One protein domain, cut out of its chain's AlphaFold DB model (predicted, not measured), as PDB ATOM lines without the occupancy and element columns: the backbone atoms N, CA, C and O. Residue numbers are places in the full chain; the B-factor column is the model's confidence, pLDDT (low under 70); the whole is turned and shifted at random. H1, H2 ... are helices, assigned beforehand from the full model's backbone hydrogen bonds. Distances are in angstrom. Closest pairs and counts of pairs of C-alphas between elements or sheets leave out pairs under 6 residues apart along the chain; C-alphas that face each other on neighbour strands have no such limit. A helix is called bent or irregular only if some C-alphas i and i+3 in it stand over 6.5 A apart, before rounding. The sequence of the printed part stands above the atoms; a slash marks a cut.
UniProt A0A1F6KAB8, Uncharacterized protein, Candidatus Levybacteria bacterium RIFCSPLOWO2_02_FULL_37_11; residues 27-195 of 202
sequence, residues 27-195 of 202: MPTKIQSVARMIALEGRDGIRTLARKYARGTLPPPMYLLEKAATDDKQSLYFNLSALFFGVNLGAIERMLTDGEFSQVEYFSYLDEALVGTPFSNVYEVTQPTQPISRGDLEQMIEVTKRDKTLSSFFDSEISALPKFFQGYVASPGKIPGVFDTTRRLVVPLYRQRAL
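What this domain is: This is residues 27 to 195 of the 202 residues of an uncharacterized protein of Candidatus Levybacteria bacterium RIFCSPLOWO2_02_FULL_37_11 (UniProt A0A1F6KAB8). The long helix H3 runs through the middle, with H1 and H4 beside it in a three-helix bundle and H8 crossing it. H5 crosses one end of H3, H2 lies by its other end, and the short H6 sits between H7 and H8. The 169 printed residues hold eight named helices, H1 to H8 in chain order, and no named strand: all helix. The whole is compact, with a radius of gyration of the C-alphas of 16.3 A and spans of 50 by 35 by 31 A.

Where its parts are: H3, residues 70 to 98, spans 41.4 A from C-alpha 70 at (-2.020, 2.633, 1.329) to C-alpha 98 at (-19.011, 38.077, -11.639). H1, residues 30 to 53, spans 35.2 A; H8, residues 178 to 195, 25.6 A, ending at (2.801, 36.925, -5.894). The others are H2, 62 to 66; H4, 103 to 114; H5, 134 to 146; H6, 151 to 154; and H7, 163 to 170, only just irregular, with C-alphas 164 and 167 6.6 A apart.

How they stand to each other: H3 is the hub, touching five helices. H1 touches it at a shallow tilt of 26 degrees, opposite ways; their closest C-alphas, of Ala 35 and Gly 86, are 4.4 A apart. H3 and H4 form a helical hairpin, closest at C-alphas Val 87 and Tyr 106, 6.7 A; H1, H3 and H4 are up and down, each running against the one before. H8 touches H3 at a steep tilt of 46 degrees, closest at C-alphas Phe 78 and Val 178, 6.0 A. H5 touches H3 with residues 137 to 141 alone, at a steep tilt of 65 degrees, closest at C-alphas Leu 137 and Leu 96, 6.6 A. H6 only just touches H7 and H8, with 3 pairs of C-alphas within 8 A each; H2 touches no helix. Every O i to N i+4 pair is within hydrogen-bond range in H1, H2, H3 and H4; H5 has 8 of 9, H8 12 of 14, H7 1 of 4 with 3 of 5 O i to N i+3 pairs, and H6 is too short for such a pair.

The domain as a whole: The C-alphas farthest apart, of Gly 56 and Gly 135, are 51.9 A apart. The printed part has no cut; the link from H4 to H5, residues 115 to 133, is long, and its residues 130 to 131 pair antiparallel with 100 to 101. Mean pLDDT of the printed part is 70.7, with 80 residues under 70, among them 27 to 47 and 171 to 195.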
ATOM      1  N   MET A  27      -8.390  36.164 -21.037       30.12
ATOM      2  CA  MET A  27      -7.385  35.672 -20.099       30.12
ATOM      3  C   MET A  27      -8.127  35.441 -18.788       30.12
ATOM      4  O   MET A  27      -8.616  36.419 -18.214       30.12
ATOM      5  N   PRO A  28      -8.271  34.175 -18.354       49.59
ATOM      6  CA  PRO A  28      -8.802  33.885 -17.045       49.59
ATOM      7  C   PRO A  28      -7.985  34.758 -16.104       49.59
ATOM      8  O   PRO A  28      -6.764  34.875 -16.308       49.59
ATOM      9  N   THR A  29      -8.620  35.428 -15.141       52.66
ATOM     10  CA  THR A  29      -7.862  36.179 -14.138       52.66
ATOM     11  C   THR A  29      -6.699  35.287 -13.676       52.66
ATOM     12  O   THR A  29      -6.785  34.057 -13.693       52.66
ATOM     13  N   LYS A  30      -5.515  35.854 -13.437       56.34
ATOM     14  CA  LYS A  30      -4.302  35.027 -13.289       56.34
ATOM     15  C   LYS A  30      -4.457  33.969 -12.168       56.34
ATOM     16  O   LYS A  30      -3.847  32.908 -12.248       56.34
ATOM     17  N   ILE A  31      -5.336  34.237 -11.198       57.12
ATOM     18  CA  ILE A  31      -5.868  33.326 -10.171       57.12
ATOM     19  C   ILE A  31      -6.591  32.120 -10.815       57.12
ATOM     20  O   ILE A  31      -6.186  30.982 -10.582       57.12
ATOM     21  N   GLN A  32      -7.530  32.343 -11.731       61.34
ATOM     22  CA  GLN A  32      -8.262  31.331 -12.507       61.34
ATOM     23  C   GLN A  32      -7.340  30.456 -13.338       61.34
ATOM     24  O   GLN A  32      -7.542  29.248 -13.444       61.34
ATOM     25  N   SER A  33      -6.302  31.055 -13.923       61.41
ATOM     26  CA  SER A  33      -5.293  30.314 -14.681       61.41
ATOM     27  C   SER A  33      -4.531  29.337 -13.776       61.41
ATOM     28  O   SER A  33      -4.281  28.198 -14.169       61.41
ATOM     29  N   VAL A  34      -4.208  29.740 -12.542       60.69
ATOM     30  CA  VAL A  34      -3.555  28.870 -11.549       60.69
ATOM     31  C   VAL A  34      -4.522  27.814 -11.011       60.69
ATOM     32  O   VAL A  34      -4.150  26.643 -10.940       60.69
ATOM     33  N   ALA A  35      -5.760  28.190 -10.693       65.62
ATOM     34  CA  ALA A  35      -6.813  27.272 -10.268       65.62
ATOM     35  C   ALA A  35      -7.064  26.179 -11.321       65.62
ATOM     36  O   ALA A  35      -7.106  24.990 -11.001       65.62
ATOM     37  N   ARG A  36      -7.113  26.571 -12.602       67.06
ATOM     38  CA  ARG A  36      -7.218  25.657 -13.741       67.06
ATOM     39  C   ARG A  36      -6.000  24.746 -13.853       67.06
ATOM     40  O   ARG A  36      -6.181  23.555 -14.060       67.06
ATOM     41  N   MET A  37      -4.778  25.259 -13.693       67.56
ATOM     42  CA  MET A  37      -3.578  24.408 -13.694       67.56
ATOM     43  C   MET A  37      -3.607  23.372 -12.565       67.56
ATOM     44  O   MET A  37      -3.369  22.202 -12.832       67.56
ATOM     45  N   ILE A  38      -3.970  23.766 -11.341       66.00
ATOM     46  CA  ILE A  38      -4.099  22.839 -10.204       66.00
ATOM     47  C   ILE A  38      -5.159  21.767 -10.499       66.00
ATOM     48  O   ILE A  38      -4.923  20.582 -10.259       66.00
ATOM     49  N   ALA A  39      -6.302  22.162 -11.068       67.88
ATOM     50  CA  ALA A  39      -7.345  21.224 -11.472       67.88
ATOM     51  C   ALA A  39      -6.865  20.254 -12.572       67.88
ATOM     52  O   ALA A  39      -7.135  19.056 -12.493       67.88
ATOM     53  N   LEU A  40      -6.118  20.744 -13.568       67.38
ATOM     54  CA  LEU A  40      -5.556  19.934 -14.654       67.38
ATOM     55  C   LEU A  40      -4.480  18.955 -14.156       67.38
ATOM     56  O   LEU A  40      -4.519  17.778 -14.507       67.38
ATOM     57  N   GLU A  41      -3.554  19.413 -13.312       68.25
ATOM     58  CA  GLU A  41      -2.504  18.572 -12.722       68.25
ATOM     59  C   GLU A  41      -3.109  17.495 -11.804       68.25
ATOM     60  O   GLU A  41      -2.770  16.314 -11.920       68.25
ATOM     61  N   GLY A  42      -4.076  17.872 -10.954       65.62
ATOM     62  CA  GLY A  42      -4.828  16.930 -10.121       65.62
ATOM     63  C   GLY A  42      -5.554  15.876 -10.963       65.62
ATOM     64  O   GLY A  42      -5.414  14.677 -10.715       65.62
ATOM     65  N   ARG A  43      -6.258  16.302 -12.020       69.12
ATOM     66  CA  ARG A  43      -6.930  15.414 -12.985       69.12
ATOM     67  C   ARG A  43      -5.978  14.378 -13.583       69.12
ATOM     68  O   ARG A  43      -6.293  13.185 -13.595       69.12
ATOM     69  N   ASP A  44      -4.828  14.811 -14.091       67.00
ATOM     70  CA  ASP A  44      -3.884  13.927 -14.778       67.00
ATOM     71  C   ASP A  44      -3.253  12.911 -13.803       67.00
ATOM     72  O   ASP A  44      -3.085  11.732 -14.148       67.00
ATOM     73  N   GLY A  45      -3.015  13.322 -12.551       64.81
ATOM     74  CA  GLY A  45      -2.597  12.438 -11.460       64.81
ATOM     75  C   GLY A  45      -3.634  11.359 -11.122       64.81
ATOM     76  O   GLY A  45      -3.291  10.172 -11.053       64.81
ATOM     77  N   ILE A  46      -4.916  11.730 -10.980       65.00
ATOM     78  CA  ILE A  46      -6.000  10.762 -10.718       65.00
ATOM     79  C   ILE A  46      -6.139   9.785 -11.892       65.00
ATOM     80  O   ILE A  46      -6.218   8.575 -11.674       65.00
ATOM     81  N   ARG A  47      -6.121  10.273 -13.140       69.19
ATOM     82  CA  ARG A  47      -6.242   9.425 -14.342       69.19
ATOM     83  C   ARG A  47      -5.091   8.431 -14.471       69.19
ATOM     84  O   ARG A  47      -5.321   7.274 -14.825       69.19
ATOM     85  N   THR A  48      -3.867   8.854 -14.170       70.75
ATOM     86  CA  THR A  48      -2.682   7.983 -14.213       70.75
ATOM     87  C   THR A  48      -2.803   6.832 -13.218       70.75
ATOM     88  O   THR A  48      -2.620   5.670 -13.586       70.75
ATOM     89  N   LEU A  49      -3.190   7.133 -11.976       63.88
ATOM     90  CA  LEU A  49      -3.411   6.113 -10.950       63.88
ATOM     91  C   LEU A  49      -4.614   5.222 -11.295       63.88
ATOM     92  O   LEU A  49      -4.504   4.004 -11.212       63.88
ATOM     93  N   ALA A  50      -5.721   5.786 -11.781       66.44
ATOM     94  CA  ALA A  50      -6.880   5.010 -12.228       66.44
ATOM     95  C   ALA A  50      -6.516   4.000 -13.335       66.44
ATOM     96  O   ALA A  50      -6.906   2.838 -13.246       66.44
ATOM     97  N   ARG A  51      -5.703   4.394 -14.330       69.38
ATOM     98  CA  ARG A  51      -5.196   3.491 -15.384       69.38
ATOM     99  C   ARG A  51      -4.280   2.391 -14.844       69.38
ATOM    100  O   ARG A  51      -4.347   1.265 -15.324       69.38
ATOM    101  N   LYS A  52      -3.450   2.687 -13.833       65.06
ATOM    102  CA  LYS A  52      -2.617   1.678 -13.147       65.06
ATOM    103  C   LYS A  52      -3.481   0.559 -12.541       65.06
ATOM    104  O   LYS A  52      -3.052  -0.594 -12.532       65.06
ATOM    105  N   TYR A  53      -4.699   0.884 -12.094       58.88
ATOM    106  CA  TYR A  53      -5.664  -0.075 -11.541       58.88
ATOM    107  C   TYR A  53      -6.591  -0.721 -12.571       58.88
ATOM    108  O   TYR A  53      -6.951  -1.887 -12.419       58.88
ATOM    109  N   ALA A  54      -6.962   0.004 -13.624       54.97
ATOM    110  CA  ALA A  54      -7.787  -0.491 -14.716       54.97
ATOM    111  C   ALA A  54      -6.910  -0.976 -15.876       54.97
ATOM    112  O   ALA A  54      -6.704  -0.274 -16.866       54.97
ATOM    113  N   ARG A  55      -6.390  -2.206 -15.785       52.12
ATOM    114  CA  ARG A  55      -5.825  -2.870 -16.968       52.12
ATOM    115  C   ARG A  55      -6.947  -3.095 -17.988       52.12
ATOM    116  O   ARG A  55      -7.749  -4.004 -17.817       52.12
ATOM    117  N   GLY A  56      -6.984  -2.307 -19.059       48.53
ATOM    118  CA  GLY A  56      -7.690  -2.683 -20.284       48.53
ATOM    119  C   GLY A  56      -8.864  -1.802 -20.680       48.53
ATOM    120  O   GLY A  56      -8.818  -1.307 -21.790       48.53
ATOM    121  N   THR A  57      -9.881  -1.571 -19.847       54.66
ATOM    122  CA  THR A  57     -11.037  -0.720 -20.221       54.66
ATOM    123  C   THR A  57     -12.029  -0.620 -19.061       54.66
ATOM    124  O   THR A  57     -12.336  -1.644 -18.459       54.66
ATOM    125  N   LEU A  58     -12.565   0.589 -18.839       54.88
ATOM    126  CA  LEU A  58     -13.483   1.061 -17.776       54.88
ATOM    127  C   LEU A  58     -12.807   1.625 -16.509       54.88
ATOM    128  O   LEU A  58     -11.797   1.081 -16.058       54.88
ATOM    129  N   PRO A  59     -13.343   2.721 -15.924       58.25
ATOM    130  CA  PRO A  59     -12.884   3.226 -14.633       58.25
ATOM    131  C   PRO A  59     -12.998   2.128 -13.564       58.25
ATOM    132  O   PRO A  59     -14.013   1.425 -13.525       58.25
ATOM    133  N   PRO A  60     -11.985   1.957 -12.692       61.25
ATOM    134  CA  PRO A  60     -12.060   0.957 -11.638       61.25
ATOM    135  C   PRO A  60     -13.259   1.256 -10.723       61.25
ATOM    136  O   PRO A  60     -13.418   2.398 -10.300       61.25
ATOM    137  N   PRO A  61     -14.099   0.278 -10.362       66.19
ATOM    138  CA  PRO A  61     -15.104   0.491  -9.327       66.19
ATOM    139  C   PRO A  61     -14.454   0.823  -7.973       66.19
ATOM    140  O   PRO A  61     -13.374   0.320  -7.652       66.19
ATOM    141  N   MET A  62     -15.134   1.634  -7.152       69.00
ATOM    142  CA  MET A  62     -14.624   2.132  -5.860       69.00
ATOM    143  C   MET A  62     -14.067   1.036  -4.938       69.00
ATOM    144  O   MET A  62     -13.033   1.236  -4.304       69.00
ATOM    145  N   TYR A  63     -14.668  -0.158  -4.914       71.06
ATOM    146  CA  TYR A  63     -14.188  -1.268  -4.078       71.06
ATOM    147  C   TYR A  63     -12.783  -1.775  -4.464       71.06
ATOM    148  O   TYR A  63     -12.105  -2.410  -3.655       71.06
ATOM    149  N   LEU A  64     -12.319  -1.540  -5.700       65.00
ATOM    150  CA  LEU A  64     -10.944  -1.863  -6.098       65.00
ATOM    151  C   LEU A  64      -9.954  -0.849  -5.532       65.00
ATOM    152  O   LEU A  64      -8.846  -1.235  -5.161       65.00
ATOM    153  N   LEU A  65     -10.363   0.416  -5.386       66.12
ATOM    154  CA  LEU A  65      -9.565   1.406  -4.667       66.12
ATOM    155  C   LEU A  65      -9.448   1.061  -3.186       66.12
ATOM    156  O   LEU A  65      -8.383   1.240  -2.610       66.12
ATOM    157  N   GLU A  66     -10.484   0.493  -2.572       68.62
ATOM    158  CA  GLU A  66     -10.420   0.019  -1.183       68.62
ATOM    159  C   GLU A  66      -9.411  -1.122  -0.985       68.62
ATOM    160  O   GLU A  66      -8.903  -1.311   0.121       68.62
ATOM    161  N   LYS A  67      -9.050  -1.838  -2.054       69.25
ATOM    162  CA  LYS A  67      -8.041  -2.910  -2.050       69.25
ATOM    163  C   LYS A  67      -6.647  -2.441  -2.479       69.25
ATOM    164  O   LYS A  67      -5.698  -3.215  -2.376       69.25
ATOM    165  N   ALA A  68      -6.508  -1.197  -2.939       69.12
ATOM    166  CA  ALA A  68      -5.220  -0.616  -3.301       69.12
ATOM    167  C   ALA A  68      -4.293  -0.463  -2.082       69.12
ATOM    168  O   ALA A  68      -4.749  -0.351  -0.934       69.12
ATOM    169  N   ALA A  69      -2.985  -0.435  -2.346       73.62
ATOM    170  CA  ALA A  69      -1.975  -0.151  -1.334       73.62
ATOM    171  C   ALA A  69      -2.202   1.234  -0.704       73.62
ATOM    172  O   ALA A  69      -2.724   2.147  -1.350       73.62
ATOM    173  N   THR A  70      -1.814   1.393   0.564       76.44
ATOM    174  CA  THR A  70      -2.020   2.633   1.329       76.44
ATOM    175  C   THR A  70      -1.425   3.854   0.630       76.44
ATOM    176  O   THR A  70      -2.108   4.869   0.520       76.44
ATOM    177  N   ASP A  71      -0.211   3.739   0.092       71.88
ATOM    178  CA  ASP A  71       0.490   4.848  -0.572       71.88
ATOM    179  C   ASP A  71      -0.233   5.309  -1.842       71.88
ATOM    180  O   ASP A  71      -0.353   6.505  -2.124       71.88
ATOM    181  N   ASP A  72      -0.784   4.362  -2.599       69.31
ATOM    182  CA  ASP A  72      -1.534   4.683  -3.800       69.31
ATOM    183  C   ASP A  72      -2.908   5.298  -3.469       69.31
ATOM    184  O   ASP A  72      -3.349   6.225  -4.152       69.31
ATOM    185  N   LYS A  73      -3.574   4.835  -2.397       71.38
ATOM    186  CA  LYS A  73      -4.788   5.486  -1.874       71.38
ATOM    187  C   LYS A  73      -4.479   6.918  -1.464       71.38
ATOM    188  O   LYS A  73      -5.165   7.830  -1.913       71.38
ATOM    189  N   GLN A  74      -3.443   7.133  -0.655       72.94
ATOM    190  CA  GLN A  74      -3.029   8.472  -0.234       72.94
ATOM    191  C   GLN A  74      -2.748   9.377  -1.436       72.94
ATOM    192  O   GLN A  74      -3.232  10.504  -1.461       72.94
ATOM    193  N   SER A  75      -2.065   8.864  -2.461       71.00
ATOM    194  CA  SER A  75      -1.795   9.600  -3.702       71.00
ATOM    195  C   SER A  75      -3.075   9.956  -4.471       71.00
ATOM    196  O   SER A  75      -3.230  11.084  -4.936       71.00
ATOM    197  N   LEU A  76      -4.031   9.028  -4.577       71.25
ATOM    198  CA  LEU A  76      -5.337   9.282  -5.197       71.25
ATOM    199  C   LEU A  76      -6.139  10.339  -4.435       71.25
ATOM    200  O   LEU A  76      -6.674  11.257  -5.052       71.25
ATOM    201  N   TYR A  77      -6.205  10.228  -3.106       74.06
ATOM    202  CA  TYR A  77      -6.908  11.200  -2.270       74.06
ATOM    203  C   TYR A  77      -6.219  12.566  -2.277       74.06
ATOM    204  O   TYR A  77      -6.915  13.574  -2.293       74.06
ATOM    205  N   PHE A  78      -4.887  12.615  -2.341       74.06
ATOM    206  CA  PHE A  78      -4.137  13.858  -2.511       74.06
ATOM    207  C   PHE A  78      -4.498  14.551  -3.830       74.06
ATOM    208  O   PHE A  78      -4.867  15.724  -3.834       74.06
ATOM    209  N   ASN A  79      -4.481  13.813  -4.945       72.69
ATOM    210  CA  ASN A  79      -4.840  14.370  -6.250       72.69
ATOM    211  C   ASN A  79      -6.315  14.804  -6.310       72.69
ATOM    212  O   ASN A  79      -6.629  15.849  -6.878       72.69
ATOM    213  N   LEU A  80      -7.218  14.042  -5.682       76.69
ATOM    214  CA  LEU A  80      -8.629  14.408  -5.543       76.69
ATOM    215  C   LEU A  80      -8.803  15.691  -4.722       76.69
ATOM    216  O   LEU A  80      -9.533  16.590  -5.134       76.69
ATOM    217  N   SER A  81      -8.105  15.816  -3.592       76.06
ATOM    218  CA  SER A  81      -8.106  17.034  -2.779       76.06
ATOM    219  C   SER A  81      -7.540  18.234  -3.546       76.06
ATOM    220  O   SER A  81      -8.091  19.326  -3.425       76.06
ATOM    221  N   ALA A  82      -6.497  18.048  -4.364       74.00
ATOM    222  CA  ALA A  82      -5.929  19.112  -5.192       74.00
ATOM    223  C   ALA A  82      -6.929  19.586  -6.256       74.00
ATOM    224  O   ALA A  82      -7.106  20.788  -6.440       74.00
ATOM    225  N   LEU A  83      -7.654  18.654  -6.885       77.69
ATOM    226  CA  LEU A  83      -8.730  18.975  -7.818       77.69
ATOM    227  C   LEU A  83      -9.839  19.800  -7.145       77.69
ATOM    228  O   LEU A  83     -10.182  20.869  -7.646       77.69
ATOM    229  N   PHE A  84     -10.366  19.348  -5.999       80.69
ATOM    230  CA  PHE A  84     -11.381  20.102  -5.252       80.69
ATOM    231  C   PHE A  84     -10.885  21.493  -4.860       80.69
ATOM    232  O   PHE A  84     -11.630  22.462  -4.960       80.69
ATOM    233  N   PHE A  85      -9.624  21.605  -4.445       78.31
ATOM    234  CA  PHE A  85      -9.015  22.887  -4.117       78.31
ATOM    235  C   PHE A  85      -8.979  23.826  -5.332       78.31
ATOM    236  O   PHE A  85      -9.395  24.979  -5.228       78.31
ATOM    237  N   GLY A  86      -8.559  23.324  -6.498       77.25
ATOM    238  CA  GLY A  86      -8.542  24.083  -7.750       77.25
ATOM    239  C   GLY A  86      -9.935  24.542  -8.193       77.25
ATOM    240  O   GLY A  86     -10.119  25.717  -8.506       77.25
ATOM    241  N   VAL A  87     -10.937  23.658  -8.166       82.69
ATOM    242  CA  VAL A  87     -12.310  24.022  -8.561       82.69
ATOM    243  C   VAL A  87     -12.933  25.012  -7.568       82.69
ATOM    244  O   VAL A  87     -13.537  25.998  -7.992       82.69
ATOM    245  N   ASN A  88     -12.733  24.815  -6.261       85.94
ATOM    246  CA  ASN A  88     -13.199  25.754  -5.237       85.94
ATOM    247  C   ASN A  88     -12.566  27.140  -5.398       85.94
ATOM    248  O   ASN A  88     -13.275  28.140  -5.314       85.94
ATOM    249  N   LEU A  89     -11.261  27.217  -5.678       81.00
ATOM    250  CA  LEU A  89     -10.590  28.488  -5.958       81.00
ATOM    251  C   LEU A  89     -11.205  29.207  -7.162       81.00
ATOM    252  O   LEU A  89     -11.503  30.396  -7.068       81.00
ATOM    253  N   GLY A  90     -11.436  28.488  -8.264       78.81
ATOM    254  CA  GLY A  90     -12.055  29.063  -9.460       78.81
ATOM    255  C   GLY A  90     -13.486  29.556  -9.217       78.81
ATOM    256  O   GLY A  90     -13.891  30.577  -9.768       78.81
ATOM    257  N   ALA A  91     -14.245  28.876  -8.354       86.19
ATOM    258  CA  ALA A  91     -15.576  29.324  -7.958       86.19
ATOM    259  C   ALA A  91     -15.541  30.566  -7.057       86.19
ATOM    260  O   ALA A  91     -16.315  31.491  -7.282       86.19
ATOM    261  N   ILE A  92     -14.629  30.622  -6.079       84.88
ATOM    262  CA  ILE A  92     -14.433  31.805  -5.218       84.88
ATOM    263  C   ILE A  92     -14.088  33.027  -6.058       84.88
ATOM    264  O   ILE A  92     -14.625  34.112  -5.847       84.88
ATOM    265  N   GLU A  93     -13.208  32.848  -7.030       79.19
ATOM    266  CA  GLU A  93     -12.830  33.904  -7.946       79.19
ATOM    267  C   GLU A  93     -13.995  34.397  -8.799       79.19
ATOM    268  O   GLU A  93     -14.217  35.602  -8.853       79.19
ATOM    269  N   ARG A  94     -14.766  33.495  -9.418       78.62
ATOM    270  CA  ARG A  94     -15.956  33.901 -10.178       78.62
ATOM    271  C   ARG A  94     -16.976  34.622  -9.309       78.62
ATOM    272  O   ARG A  94     -17.525  35.631  -9.727       78.62
ATOM    273  N   MET A  95     -17.176  34.170  -8.073       84.25
ATOM    274  CA  MET A  95     -18.030  34.880  -7.120       84.25
ATOM    275  C   MET A  95     -17.526  36.307  -6.850       84.25
ATOM    276  O   MET A  95     -18.337  37.222  -6.731       84.25
ATOM    277  N   LEU A  96     -16.206  36.519  -6.794       77.12
ATOM    278  CA  LEU A  96     -15.591  37.838  -6.611       77.12
ATOM    279  C   LEU A  96     -15.653  38.729  -7.863       77.12
ATOM    280  O   LEU A  96     -15.738  39.948  -7.717       77.12
ATOM    281  N   THR A  97     -15.563  38.160  -9.069       75.50
ATOM    282  CA  THR A  97     -15.529  38.930 -10.328       75.50
ATOM    283  C   THR A  97     -16.911  39.167 -10.917       75.50
ATOM    284  O   THR A  97     -17.212  40.278 -11.350       75.50
ATOM    285  N   ASP A  98     -17.742  38.129 -10.914       77.31
ATOM    286  CA  ASP A  98     -19.011  38.077 -11.639       77.31
ATOM    287  C   ASP A  98     -20.197  38.253 -10.678       77.31
ATOM    288  O   ASP A  98     -21.317  38.523 -11.106       77.31
ATOM    289  N   GLY A  99     -19.957  38.143  -9.364       76.88
ATOM    290  CA  GLY A  99     -20.994  38.289  -8.344       76.88
ATOM    291  C   GLY A  99     -21.981  37.124  -8.320       76.88
ATOM    292  O   GLY A  99     -23.087  37.275  -7.804       76.88
ATOM    293  N   GLU A 100     -21.607  35.966  -8.868       86.50
ATOM    294  CA  GLU A 100     -22.479  34.798  -8.979       86.50
ATOM    295  C   GLU A 100     -21.734  33.465  -8.821       86.50
ATOM    296  O   GLU A 100     -20.522  33.363  -9.019       86.50
ATOM    297  N   PHE A 101     -22.481  32.422  -8.458       88.25
ATOM    298  CA  PHE A 101     -22.014  31.044  -8.369       88.25
ATOM    299  C   PHE A 101     -22.859  30.125  -9.253       88.25
ATOM    300  O   PHE A 101     -24.047  29.917  -8.999       88.25
ATOM    301  N   SER A 102     -22.236  29.521 -10.265       85.62
ATOM    302  CA  SER A 102     -22.864  28.500 -11.104       85.62
ATOM    303  C   SER A 102     -22.528  27.100 -10.599       85.62
ATOM    304  O   SER A 102     -21.414  26.604 -10.784       85.62
ATOM    305  N   GLN A 103     -23.512  26.427  -9.992       84.88
ATOM    306  CA  GLN A 103     -23.374  25.012  -9.629       84.88
ATOM    307  C   GLN A 103     -23.138  24.146 -10.871       84.88
ATOM    308  O   GLN A 103     -22.317  23.234 -10.828       84.88
ATOM    309  N   VAL A 104     -23.818  24.448 -11.983       83.25
ATOM    310  CA  VAL A 104     -23.666  23.712 -13.246       83.25
ATOM    311  C   VAL A 104     -22.214  23.739 -13.709       83.25
ATOM    312  O   VAL A 104     -21.644  22.684 -13.976       83.25
ATOM    313  N   GLU A 105     -21.579  24.911 -13.749       80.19
ATOM    314  CA  GLU A 105     -20.171  25.006 -14.148       80.19
ATOM    315  C   GLU A 105     -19.244  24.344 -13.126       80.19
ATOM    316  O   GLU A 105     -18.357  23.587 -13.514       80.19
ATOM    317  N   TYR A 106     -19.468  24.578 -11.827       84.25
ATOM    318  CA  TYR A 106     -18.678  23.979 -10.748       84.25
ATOM    319  C   TYR A 106     -18.622  22.448 -10.866       84.25
ATOM    320  O   TYR A 106     -17.544  21.848 -10.871       84.25
ATOM    321  N   PHE A 107     -19.784  21.811 -11.011       80.06
ATOM    322  CA  PHE A 107     -19.874  20.363 -11.141       80.06
ATOM    323  C   PHE A 107     -19.463  19.861 -12.526       80.06
ATOM    324  O   PHE A 107     -18.932  18.759 -12.600       80.06
ATOM    325  N   SER A 108     -19.614  20.653 -13.593       78.44
ATOM    326  CA  SER A 108     -19.094  20.291 -14.921       78.44
ATOM    327  C   SER A 108     -17.568  20.178 -14.914       78.44
ATOM    328  O   SER A 108     -17.027  19.218 -15.457       78.44
ATOM    329  N   TYR A 109     -16.861  21.097 -14.243       75.44
ATOM    330  CA  TYR A 109     -15.404  21.003 -14.088       75.44
ATOM    331  C   TYR A 109     -14.979  19.786 -13.264       75.44
ATOM    332  O   TYR A 109     -13.989  19.130 -13.598       75.44
ATOM    333  N   LEU A 110     -15.715  19.477 -12.192       77.06
ATOM    334  CA  LEU A 110     -15.459  18.272 -11.404       77.06
ATOM    335  C   LEU A 110     -15.716  17.012 -12.223       77.06
ATOM    336  O   LEU A 110     -14.866  16.128 -12.227       77.06
ATOM    337  N   ASP A 111     -16.838  16.931 -12.933       76.31
ATOM    338  CA  ASP A 111     -17.165  15.765 -13.746       76.31
ATOM    339  C   ASP A 111     -16.121  15.572 -14.852       76.31
ATOM    340  O   ASP A 111     -15.491  14.519 -14.904       76.31
ATOM    341  N   GLU A 112     -15.791  16.608 -15.631       73.25
ATOM    342  CA  GLU A 112     -14.754  16.537 -16.674       73.25
ATOM    343  C   GLU A 112     -13.407  16.024 -16.125       73.25
ATOM    344  O   GLU A 112     -12.718  15.199 -16.748       73.25
ATOM    345  N   ALA A 113     -13.019  16.489 -14.936       71.62
ATOM    346  CA  ALA A 113     -11.785  16.074 -14.291       71.62
ATOM    347  C   ALA A 113     -11.846  14.645 -13.726       71.62
ATOM    348  O   ALA A 113     -10.831  13.943 -13.700       71.62
ATOM    349  N   LEU A 114     -13.022  14.189 -13.305       74.06
ATOM    350  CA  LEU A 114     -13.222  12.861 -12.738       74.06
ATOM    351  C   LEU A 114     -13.625  11.814 -13.784       74.06
ATOM    352  O   LEU A 114     -13.549  10.622 -13.477       74.06
ATOM    353  N   VAL A 115     -13.968  12.210 -15.015       74.69
ATOM    354  CA  VAL A 115     -14.273  11.298 -16.129       74.69
ATOM    355  C   VAL A 115     -13.150  10.273 -16.300       74.69
ATOM    356  O   VAL A 115     -11.962  10.603 -16.411       74.69
ATOM    357  N   GLY A 116     -13.547   8.999 -16.335       69.31
ATOM    358  CA  GLY A 116     -12.630   7.865 -16.457       69.31
ATOM    359  C   GLY A 116     -11.915   7.490 -15.155       69.31
ATOM    360  O   GLY A 116     -10.983   6.685 -15.192       69.31
ATOM    361  N   THR A 117     -12.348   8.026 -14.010       72.00
ATOM    362  CA  THR A 117     -11.827   7.691 -12.675       72.00
ATOM    363  C   THR A 117     -12.892   6.990 -11.816       72.00
ATOM    364  O   THR A 117     -14.085   7.137 -12.087       72.00
ATOM    365  N   PRO A 118     -12.500   6.268 -10.747       66.12
ATOM    366  CA  PRO A 118     -13.439   5.656  -9.793       66.12
ATOM    367  C   PRO A 118     -14.325   6.650  -9.036       66.12
ATOM    368  O   PRO A 118     -15.307   6.249  -8.422       66.12
ATOM    369  N   PHE A 119     -13.945   7.929  -9.037       73.06
ATOM    370  CA  PHE A 119     -14.647   9.005  -8.346       73.06
ATOM    371  C   PHE A 119     -15.618   9.759  -9.259       73.06
ATOM    372  O   PHE A 119     -16.259  10.697  -8.793       73.06
ATOM    373  N   SER A 120     -15.704   9.388 -10.545       66.88
ATOM    374  CA  SER A 120     -16.702   9.945 -11.460       66.88
ATOM    375  C   SER A 120     -18.084   9.665 -10.885       66.88
ATOM    376  O   SER A 120     -18.515   8.516 -10.798       66.88
ATOM    377  N   ASN A 121     -18.750  10.728 -10.456       62.41
ATOM    378  CA  ASN A 121     -20.158  10.709 -10.122       62.41
ATOM    379  C   ASN A 121     -20.852  11.572 -11.164       62.41
ATOM    380  O   ASN A 121     -20.455  12.718 -11.366       62.41
ATOM    381  N   VAL A 122     -21.910  11.044 -11.773       54.66
ATOM    382  CA  VAL A 122     -22.825  11.873 -12.554       54.66
ATOM    383  C   VAL A 122     -23.583  12.738 -11.552       54.66
ATOM    384  O   VAL A 122     -24.506  12.272 -10.884       54.66
ATOM    385  N   TYR A 123     -23.145  13.982 -11.378       61.28
ATOM    386  CA  TYR A 123     -23.906  14.967 -10.623       61.28
ATOM    387  C   TYR A 123     -25.017  15.483 -11.539       61.28
ATOM    388  O   TYR A 123     -24.768  16.291 -12.431       61.28
ATOM    389  N   GLU A 124     -26.252  15.018 -11.344       56.84
ATOM    390  CA  GLU A 124     -27.414  15.660 -11.966       56.84
ATOM    391  C   GLU A 124     -27.655  17.006 -11.276       56.84
ATOM    392  O   GLU A 124     -28.284  17.096 -10.220       56.84
ATOM    393  N   VAL A 125     -27.099  18.068 -11.856       61.97
ATOM    394  CA  VAL A 125     -27.258  19.429 -11.347       61.97
ATOM    395  C   VAL A 125     -28.337  20.124 -12.153       61.97
ATOM    396  O   VAL A 125     -28.155  20.456 -13.319       61.97
ATOM    397  N   THR A 126     -29.473  20.350 -11.507       58.12
ATOM    398  CA  THR A 126     -30.630  21.037 -12.095       58.12
ATOM    399  C   THR A 126     -30.779  22.472 -11.593       58.12
ATOM    400  O   THR A 126     -31.676  23.186 -12.038       58.12
ATOM    401  N   GLN A 127     -29.924  22.910 -10.661       62.19
ATOM    402  CA  GLN A 127     -30.031  24.235 -10.060       62.19
ATOM    403  C   GLN A 127     -29.302  25.311 -10.881       62.19
ATOM    404  O   GLN A 127     -28.157  25.097 -11.285       62.19
ATOM    405  N   PRO A 128     -29.938  26.478 -11.097       71.75
ATOM    406  CA  PRO A 128     -29.357  27.586 -11.843       71.75
ATOM    407  C   PRO A 128     -28.254  28.310 -11.059       71.75
ATOM    408  O   PRO A 128     -28.060  28.100  -9.860       71.75
ATOM    409  N   THR A 129     -27.567  29.207 -11.763       81.56
ATOM    410  CA  THR A 129     -26.648  30.202 -11.208       81.56
ATOM    411  C   THR A 129     -27.300  31.001 -10.078       81.56
ATOM    412  O   THR A 129     -28.415  31.507 -10.221       81.56
ATOM    413  N   GLN A 130     -26.606  31.107  -8.946       83.88
ATOM    414  CA  GLN A 130     -27.058  31.824  -7.757       83.88
ATOM    415  C   GLN A 130     -26.285  33.143  -7.618       83.88
ATOM    416  O   GLN A 130     -25.054  33.105  -7.563       83.88
ATOM    417  N   PRO A 131     -26.959  34.302  -7.533       86.00
ATOM    418  CA  PRO A 131     -26.279  35.564  -7.272       86.00
ATOM    419  C   PRO A 131     -25.723  35.591  -5.844       86.00
ATOM    420  O   PRO A 131     -26.343  35.082  -4.905       86.00
ATOM    421  N   ILE A 132     -24.568  36.225  -5.675       85.88
ATOM    422  CA  ILE A 132     -23.954  36.459  -4.370       85.88
ATOM    423  C   ILE A 132     -24.576  37.705  -3.753       85.88
ATOM    424  O   ILE A 132     -24.749  38.733  -4.411       85.88
ATOM    425  N   SER A 133     -24.943  37.620  -2.473       87.06
ATOM    426  CA  SER A 133     -25.489  38.781  -1.781       87.06
ATOM    427  C   SER A 133     -24.426  39.874  -1.667       87.06
ATOM    428  O   SER A 133     -23.235  39.597  -1.523       87.06
ATOM    429  N   ARG A 134     -24.849  41.142  -1.678       81.56
ATOM    430  CA  ARG A 134     -23.922  42.273  -1.518       81.56
ATOM    431  C   ARG A 134     -23.091  42.165  -0.230       81.56
ATOM    432  O   ARG A 134     -21.904  42.460  -0.258       81.56
ATOM    433  N   GLY A 135     -23.710  41.729   0.869       83.69
ATOM    434  CA  GLY A 135     -23.028  41.570   2.155       83.69
ATOM    435  C   GLY A 135     -21.981  40.455   2.146       83.69
ATOM    436  O   GLY A 135     -20.903  40.644   2.705       83.69
ATOM    437  N   ASP A 136     -22.262  39.330   1.479       85.94
ATOM    438  CA  ASP A 136     -21.274  38.257   1.305       85.94
ATOM    439  C   ASP A 136     -20.116  38.736   0.421       85.94
ATOM    440  O   ASP A 136     -18.953  38.561   0.771       85.94
ATOM    441  N   LEU A 137     -20.418  39.418  -0.689       82.06
ATOM    442  CA  LEU A 137     -19.398  39.943  -1.597       82.06
ATOM    443  C   LEU A 137     -18.476  40.960  -0.903       82.06
ATOM    444  O   LEU A 137     -17.258  40.897  -1.064       82.06
ATOM    445  N   GLU A 138     -19.032  41.870  -0.097       80.31
ATOM    446  CA  GLU A 138     -18.254  42.830   0.697       80.31
ATOM    447  C   GLU A 138     -17.317  42.113   1.687       80.31
ATOM    448  O   GLU A 138     -16.135  42.455   1.765       80.31
ATOM    449  N   GLN A 139     -17.795  41.076   2.383       83.81
ATOM    450  CA  GLN A 139     -16.961  40.271   3.285       83.81
ATOM    451  C   GLN A 139     -15.841  39.543   2.540       83.81
ATOM    452  O   GLN A 139     -14.685  39.581   2.971       83.81
ATOM    453  N   MET A 140     -16.154  38.925   1.399       83.75
ATOM    454  CA  MET A 140     -15.155  38.258   0.571       83.75
ATOM    455  C   MET A 140     -14.082  39.249   0.094       83.75
ATOM    456  O   MET A 140     -12.886  38.972   0.211       83.75
ATOM    457  N   ILE A 141     -14.476  40.438  -0.376       77.25
ATOM    458  CA  ILE A 141     -13.544  41.493  -0.800       77.25
ATOM    459  C   ILE A 141     -12.630  41.920   0.356       77.25
ATOM    460  O   ILE A 141     -11.418  42.037   0.158       77.25
ATOM    461  N   GLU A 142     -13.162  42.117   1.564       76.50
ATOM    462  CA  GLU A 142     -12.353  42.473   2.737       76.50
ATOM    463  C   GLU A 142     -11.282  41.425   3.058       76.50
ATOM    464  O   GLU A 142     -10.141  41.776   3.374       76.50
ATOM    465  N   VAL A 143     -11.610  40.143   2.906       75.38
ATOM    466  CA  VAL A 143     -10.638  39.057   3.046       75.38
ATOM    467  C   VAL A 143      -9.564  39.142   1.958       75.38
ATOM    468  O   VAL A 143      -8.376  39.074   2.279       75.38
ATOM    469  N   THR A 144      -9.936  39.384   0.696       71.94
ATOM    470  CA  THR A 144      -8.958  39.476  -0.410       71.94
ATOM    471  C   THR A 144      -7.977  40.644  -0.281       71.94
ATOM    472  O   THR A 144      -6.832  40.551  -0.729       71.94
ATOM    473  N   LYS A 145      -8.386  41.744   0.367       68.56
ATOM    474  CA  LYS A 145      -7.495  42.880   0.663       68.56
ATOM    475  C   LYS A 145      -6.365  42.479   1.615       68.56
ATOM    476  O   LYS A 145      -5.258  43.002   1.491       68.56
ATOM    477  N   ARG A 146      -6.643  41.563   2.551       70.00
ATOM    478  CA  ARG A 146      -5.682  41.044   3.542       70.00
ATOM    479  C   ARG A 146      -4.870  39.882   2.978       70.00
ATOM    480  O   ARG A 146      -3.659  39.828   3.185       70.00
ATOM    481  N   ASP A 147      -5.524  38.991   2.238       67.38
ATOM    482  CA  ASP A 147      -4.909  37.854   1.562       67.38
ATOM    483  C   ASP A 147      -5.297  37.806   0.079       67.38
ATOM    484  O   ASP A 147      -6.324  37.254  -0.323       67.38
ATOM    485  N   LYS A 148      -4.400  38.324  -0.765       63.72
ATOM    486  CA  LYS A 148      -4.571  38.344  -2.225       63.72
ATOM    487  C   LYS A 148      -4.521  36.955  -2.870       63.72
ATOM    488  O   LYS A 148      -4.740  36.830  -4.071       63.72
ATOM    489  N   THR A 149      -4.180  35.923  -2.100       67.00
ATOM    490  CA  THR A 149      -4.065  34.545  -2.579       67.00
ATOM    491  C   THR A 149      -5.355  33.751  -2.399       67.00
ATOM    492  O   THR A 149      -5.402  32.590  -2.781       67.00
ATOM    493  N   LEU A 150      -6.410  34.333  -1.818       74.69
ATOM    494  CA  LEU A 150      -7.679  33.639  -1.548       74.69
ATOM    495  C   LEU A 150      -7.526  32.381  -0.663       74.69
ATOM    496  O   LEU A 150      -8.487  31.636  -0.474       74.69
ATOM    497  N   SER A 151      -6.332  32.127  -0.118       72.50
ATOM    498  CA  SER A 151      -6.034  30.920   0.650       72.50
ATOM    499  C   SER A 151      -6.716  30.931   2.010       72.50
ATOM    500  O   SER A 151      -7.164  29.892   2.489       72.50
ATOM    501  N   SER A 152      -6.887  32.126   2.576       77.94
ATOM    502  CA  SER A 152      -7.602  32.382   3.823       77.94
ATOM    503  C   SER A 152      -9.019  31.801   3.859       77.94
ATOM    504  O   SER A 152      -9.467  31.379   4.926       77.94
ATOM    505  N   PHE A 153      -9.706  31.698   2.715       81.94
ATOM    506  CA  PHE A 153     -11.042  31.096   2.622       81.94
ATOM    507  C   PHE A 153     -11.062  29.584   2.902       81.94
ATOM    508  O   PHE A 153     -12.114  29.042   3.229       81.94
ATOM    509  N   PHE A 154      -9.914  28.908   2.810       78.62
ATOM    510  CA  PHE A 154      -9.744  27.491   3.157       78.62
ATOM    511  C   PHE A 154      -9.224  27.289   4.591       78.62
ATOM    512  O   PHE A 154      -9.063  26.149   5.036       78.62
ATOM    513  N   ASP A 155      -8.949  28.385   5.304       74.88
ATOM    514  CA  ASP A 155      -8.357  28.401   6.638       74.88
ATOM    515  C   ASP A 155      -9.270  29.139   7.630       74.88
ATOM    516  O   ASP A 155     -10.299  28.609   8.047       74.88
ATOM    517  N   SER A 156      -8.880  30.345   8.043       76.25
ATOM    518  CA  SER A 156      -9.528  31.095   9.120       76.25
ATOM    519  C   SER A 156     -10.752  31.884   8.671       76.25
ATOM    520  O   SER A 156     -11.558  32.263   9.514       76.25
ATOM    521  N   GLU A 157     -10.907  32.124   7.367       84.69
ATOM    522  CA  GLU A 157     -11.907  33.045   6.817       84.69
ATOM    523  C   GLU A 157     -13.004  32.325   6.019       84.69
ATOM    524  O   GLU A 157     -13.699  32.946   5.215       84.69
ATOM    525  N   ILE A 158     -13.208  31.018   6.232       86.69
ATOM    526  CA  ILE A 158     -14.286  30.263   5.563       86.69
ATOM    527  C   ILE A 158     -15.668  30.891   5.805       86.69
ATOM    528  O   ILE A 158     -16.536  30.842   4.936       86.69
ATOM    529  N   SER A 159     -15.870  31.536   6.958       89.50
ATOM    530  CA  SER A 159     -17.122  32.215   7.309       89.50
ATOM    531  C   SER A 159     -17.440  33.426   6.432       89.50
ATOM    532  O   SER A 159     -18.595  33.835   6.407       89.50
ATOM    533  N   ALA A 160     -16.449  33.985   5.732       88.62
ATOM    534  CA  ALA A 160     -16.648  35.086   4.793       88.62
ATOM    535  C   ALA A 160     -17.201  34.619   3.434       88.62
ATOM    536  O   ALA A 160     -17.558  35.450   2.607       88.62
ATOM    537  N   LEU A 161     -17.263  33.305   3.183       91.62
ATOM    538  CA  LEU A 161     -17.926  32.749   2.004       91.62
ATOM    539  C   LEU A 161     -19.444  32.670   2.214       91.62
ATOM    540  O   LEU A 161     -19.892  32.440   3.344       91.62
ATOM    541  N   PRO A 162     -20.244  32.717   1.133       90.94
ATOM    542  CA  PRO A 162     -21.677  32.466   1.206       90.94
ATOM    543  C   PRO A 162     -21.973  31.135   1.897       90.94
ATOM    544  O   PRO A 162     -21.343  30.114   1.606       90.94
ATOM    545  N   LYS A 163     -22.969  31.113   2.790       90.00
ATOM    546  CA  LYS A 163     -23.279  29.935   3.622       90.00
ATOM    547  C   LYS A 163     -23.532  28.663   2.806       90.00
ATOM    548  O   LYS A 163     -23.147  27.579   3.232       90.00
ATOM    549  N   PHE A 164     -24.155  28.790   1.633       86.69
ATOM    550  CA  PHE A 164     -24.380  27.657   0.733       86.69
ATOM    551  C   PHE A 164     -23.070  27.097   0.158       86.69
ATOM    552  O   PHE A 164     -23.004  25.912  -0.152       86.69
ATOM    553  N   PHE A 165     -22.029  27.929   0.028       88.25
ATOM    554  CA  PHE A 165     -20.764  27.548  -0.587       88.25
ATOM    555  C   PHE A 165     -19.758  26.957   0.415       88.25
ATOM    556  O   PHE A 165     -18.927  26.125   0.053       88.25
ATOM    557  N   GLN A 166     -19.862  27.327   1.696       87.50
ATOM    558  CA  GLN A 166     -18.961  26.864   2.764       87.50
ATOM    559  C   GLN A 166     -18.830  25.333   2.822       87.50
ATOM    560  O   GLN A 166     -17.746  24.810   3.079       87.50
ATOM    561  N   GLY A 167     -19.912  24.605   2.520       80.38
ATOM    562  CA  GLY A 167     -19.906  23.143   2.459       80.38
ATOM    563  C   GLY A 167     -18.932  22.579   1.420       80.38
ATOM    564  O   GLY A 167     -18.237  21.615   1.719       80.38
ATOM    565  N   TYR A 168     -18.808  23.191   0.238       79.81
ATOM    566  CA  TYR A 168     -17.892  22.720  -0.812       79.81
ATOM    567  C   TYR A 168     -16.421  22.904  -0.429       79.81
ATOM    568  O   TYR A 168     -15.578  22.070  -0.767       79.81
ATOM    569  N   VAL A 169     -16.122  23.961   0.330       79.06
ATOM    570  CA  VAL A 169     -14.772  24.273   0.820       79.06
ATOM    571  C   VAL A 169     -14.389  23.411   2.022       79.06
ATOM    572  O   VAL A 169     -13.253  22.949   2.102       79.06
ATOM    573  N   ALA A 170     -15.336  23.135   2.922       70.31
ATOM    574  CA  ALA A 170     -15.115  22.279   4.088       70.31
ATOM    575  C   ALA A 170     -15.064  20.775   3.747       70.31
ATOM    576  O   ALA A 170     -14.573  19.975   4.542       70.31
ATOM    577  N   SER A 171     -15.592  20.370   2.588       58.97
ATOM    578  CA  SER A 171     -15.819  18.963   2.243       58.97
ATOM    579  C   SER A 171     -14.641  18.122   1.696       58.97
ATOM    580  O   SER A 171     -14.858  16.905   1.597       58.97
ATOM    581  N   PRO A 172     -13.432  18.591   1.310       53.62
ATOM    582  CA  PRO A 172     -12.536  17.679   0.598       53.62
ATOM    583  C   PRO A 172     -11.808  16.699   1.535       53.62
ATOM    584  O   PRO A 172     -10.733  16.979   2.036       53.62
ATOM    585  N   GLY A 173     -12.348  15.483   1.676       50.31
ATOM    586  CA  GLY A 173     -11.590  14.259   1.976       50.31
ATOM    587  C   GLY A 173     -11.834  13.617   3.348       50.31
ATOM    588  O   GLY A 173     -11.348  14.081   4.371       50.31
ATOM    589  N   LYS A 174     -12.486  12.444   3.352       44.19
ATOM    590  CA  LYS A 174     -12.725  11.578   4.530       44.19
ATOM    591  C   LYS A 174     -11.464  10.899   5.103       44.19
ATOM    592  O   LYS A 174     -11.594  10.057   5.988       44.19
ATOM    593  N   ILE A 175     -10.264  11.213   4.604       54.12
ATOM    594  CA  ILE A 175      -9.003  10.696   5.153       54.12
ATOM    595  C   ILE A 175      -8.335  11.796   5.984       54.12
ATOM    596  O   ILE A 175      -7.846  12.774   5.404       54.12
ATOM    597  N   PRO A 176      -8.283  11.641   7.322       54.91
ATOM    598  CA  PRO A 176      -7.607  12.583   8.205       54.91
ATOM    599  C   PRO A 176      -6.173  12.863   7.739       54.91
ATOM    600  O   PRO A 176      -5.420  11.942   7.430       54.91
ATOM    601  N   GLY A 177      -5.799  14.141   7.662       59.69
ATOM    602  CA  GLY A 177      -4.447  14.580   7.310       59.69
ATOM    603  C   GLY A 177      -4.160  14.746   5.814       59.69
ATOM    604  O   GLY A 177      -3.289  15.545   5.477       59.69
ATOM    605  N   VAL A 178      -4.892  14.092   4.899       60.41
ATOM    606  CA  VAL A 178      -4.663  14.270   3.445       60.41
ATOM    607  C   VAL A 178      -5.118  15.648   2.986       60.41
ATOM    608  O   VAL A 178      -4.388  16.318   2.258       60.41
ATOM    609  N   PHE A 179      -6.277  16.111   3.459       65.12
ATOM    610  CA  PHE A 179      -6.757  17.449   3.128       65.12
ATOM    611  C   PHE A 179      -5.832  18.536   3.665       65.12
ATOM    612  O   PHE A 179      -5.400  19.396   2.908       65.12
ATOM    613  N   ASP A 180      -5.446  18.445   4.940       65.94
ATOM    614  CA  ASP A 180      -4.516  19.390   5.560       65.94
ATOM    615  C   ASP A 180      -3.152  19.401   4.867       65.94
ATOM    616  O   ASP A 180      -2.574  20.467   4.666       65.94
ATOM    617  N   THR A 181      -2.642  18.231   4.473       65.31
ATOM    618  CA  THR A 181      -1.377  18.114   3.733       65.31
ATOM    619  C   THR A 181      -1.501  18.721   2.339       65.31
ATOM    620  O   THR A 181      -0.647  19.505   1.936       65.31
ATOM    621  N   THR A 182      -2.590  18.428   1.627       63.44
ATOM    622  CA  THR A 182      -2.869  19.010   0.307       63.44
ATOM    623  C   THR A 182      -3.001  20.521   0.399       63.44
ATOM    624  O   THR A 182      -2.328  21.238  -0.330       63.44
ATOM    625  N   ARG A 183      -3.768  21.025   1.366       66.75
ATOM    626  CA  ARG A 183      -3.916  22.453   1.647       66.75
ATOM    627  C   ARG A 183      -2.564  23.106   1.936       66.75
ATOM    628  O   ARG A 183      -2.212  24.080   1.279       66.75
ATOM    629  N   ARG A 184      -1.759  22.538   2.843       65.62
ATOM    630  CA  ARG A 184      -0.418  23.048   3.192       65.62
ATOM    631  C   ARG A 184       0.569  23.034   2.030       65.62
ATOM    632  O   ARG A 184       1.482  23.849   2.039       65.62
ATOM    633  N   LEU A 185       0.428  22.122   1.070       64.62
ATOM    634  CA  LEU A 185       1.322  22.034  -0.089       64.62
ATOM    635  C   LEU A 185       0.845  22.906  -1.255       64.62
ATOM    636  O   LEU A 185       1.660  23.550  -1.911       64.62
ATOM    637  N   VAL A 186      -0.465  22.981  -1.490       63.84
ATOM    638  CA  VAL A 186      -1.049  23.710  -2.620       63.84
ATOM    639  C   VAL A 186      -1.163  25.208  -2.328       63.84
ATOM    640  O   VAL A 186      -0.850  26.007  -3.208       63.84
ATOM    641  N   VAL A 187      -1.517  25.618  -1.102       65.38
ATOM    642  CA  VAL A 187      -1.625  27.043  -0.723       65.38
ATOM    643  C   VAL A 187      -0.313  27.811  -0.964       65.38
ATOM    644  O   VAL A 187      -0.364  28.872  -1.586       65.38
ATOM    645  N   PRO A 188       0.879  27.324  -0.564       59.59
ATOM    646  CA  PRO A 188       2.136  28.011  -0.861       59.59
ATOM    647  C   PRO A 188       2.480  28.060  -2.352       59.59
ATOM    648  O   PRO A 188       2.972  29.088  -2.812       59.59
ATOM    649  N   LEU A 189       2.204  26.995  -3.116       57.12
ATOM    650  CA  LEU A 189       2.405  26.973  -4.575       57.12
ATOM    651  C   LEU A 189       1.501  27.998  -5.265       57.12
ATOM    652  O   LEU A 189       1.934  28.732  -6.156       57.12
ATOM    653  N   TYR A 190       0.263  28.089  -4.791       58.06
ATOM    654  CA  TYR A 190      -0.695  29.093  -5.207       58.06
ATOM    655  C   TYR A 190      -0.225  30.507  -4.831       58.06
ATOM    656  O   TYR A 190      -0.217  31.400  -5.674       58.06
ATOM    657  N   ARG A 191       0.270  30.708  -3.603       55.88
ATOM    658  CA  ARG A 191       0.788  31.988  -3.088       55.88
ATOM    659  C   ARG A 191       2.033  32.473  -3.823       55.88
ATOM    660  O   ARG A 191       2.076  33.636  -4.211       55.88
ATOM    661  N   GLN A 192       3.030  31.618  -4.050       53.31
ATOM    662  CA  GLN A 192       4.235  31.979  -4.810       53.31
ATOM    663  C   GLN A 192       3.888  32.405  -6.240       53.31
ATOM    664  O   GLN A 192       4.419  33.400  -6.731       53.31
ATOM    665  N   ARG A 193       2.947  31.710  -6.889       51.38
ATOM    666  CA  ARG A 193       2.502  32.055  -8.246       51.38
ATOM    667  C   ARG A 193       1.615  33.306  -8.261       51.38
ATOM    668  O   ARG A 193       1.846  34.182  -9.088       51.38
ATOM    669  N   ALA A 194       0.700  33.477  -7.305       46.69
ATOM    670  CA  ALA A 194      -0.111  34.692  -7.156       46.69
ATOM    671  C   ALA A 194       0.737  35.954  -6.875       46.69
ATOM    672  O   ALA A 194       0.421  37.037  -7.370       46.69
ATOM    673  N   LEU A 195       1.857  35.826  -6.152       43.16
ATOM    674  CA  LEU A 195       2.801  36.925  -5.894       43.16
ATOM    675  C   LEU A 195       3.566  37.392  -7.146       43.16
ATOM    676  O   LEU A 195       3.921  38.559  -7.233       43.16
TER     677      LEU A 195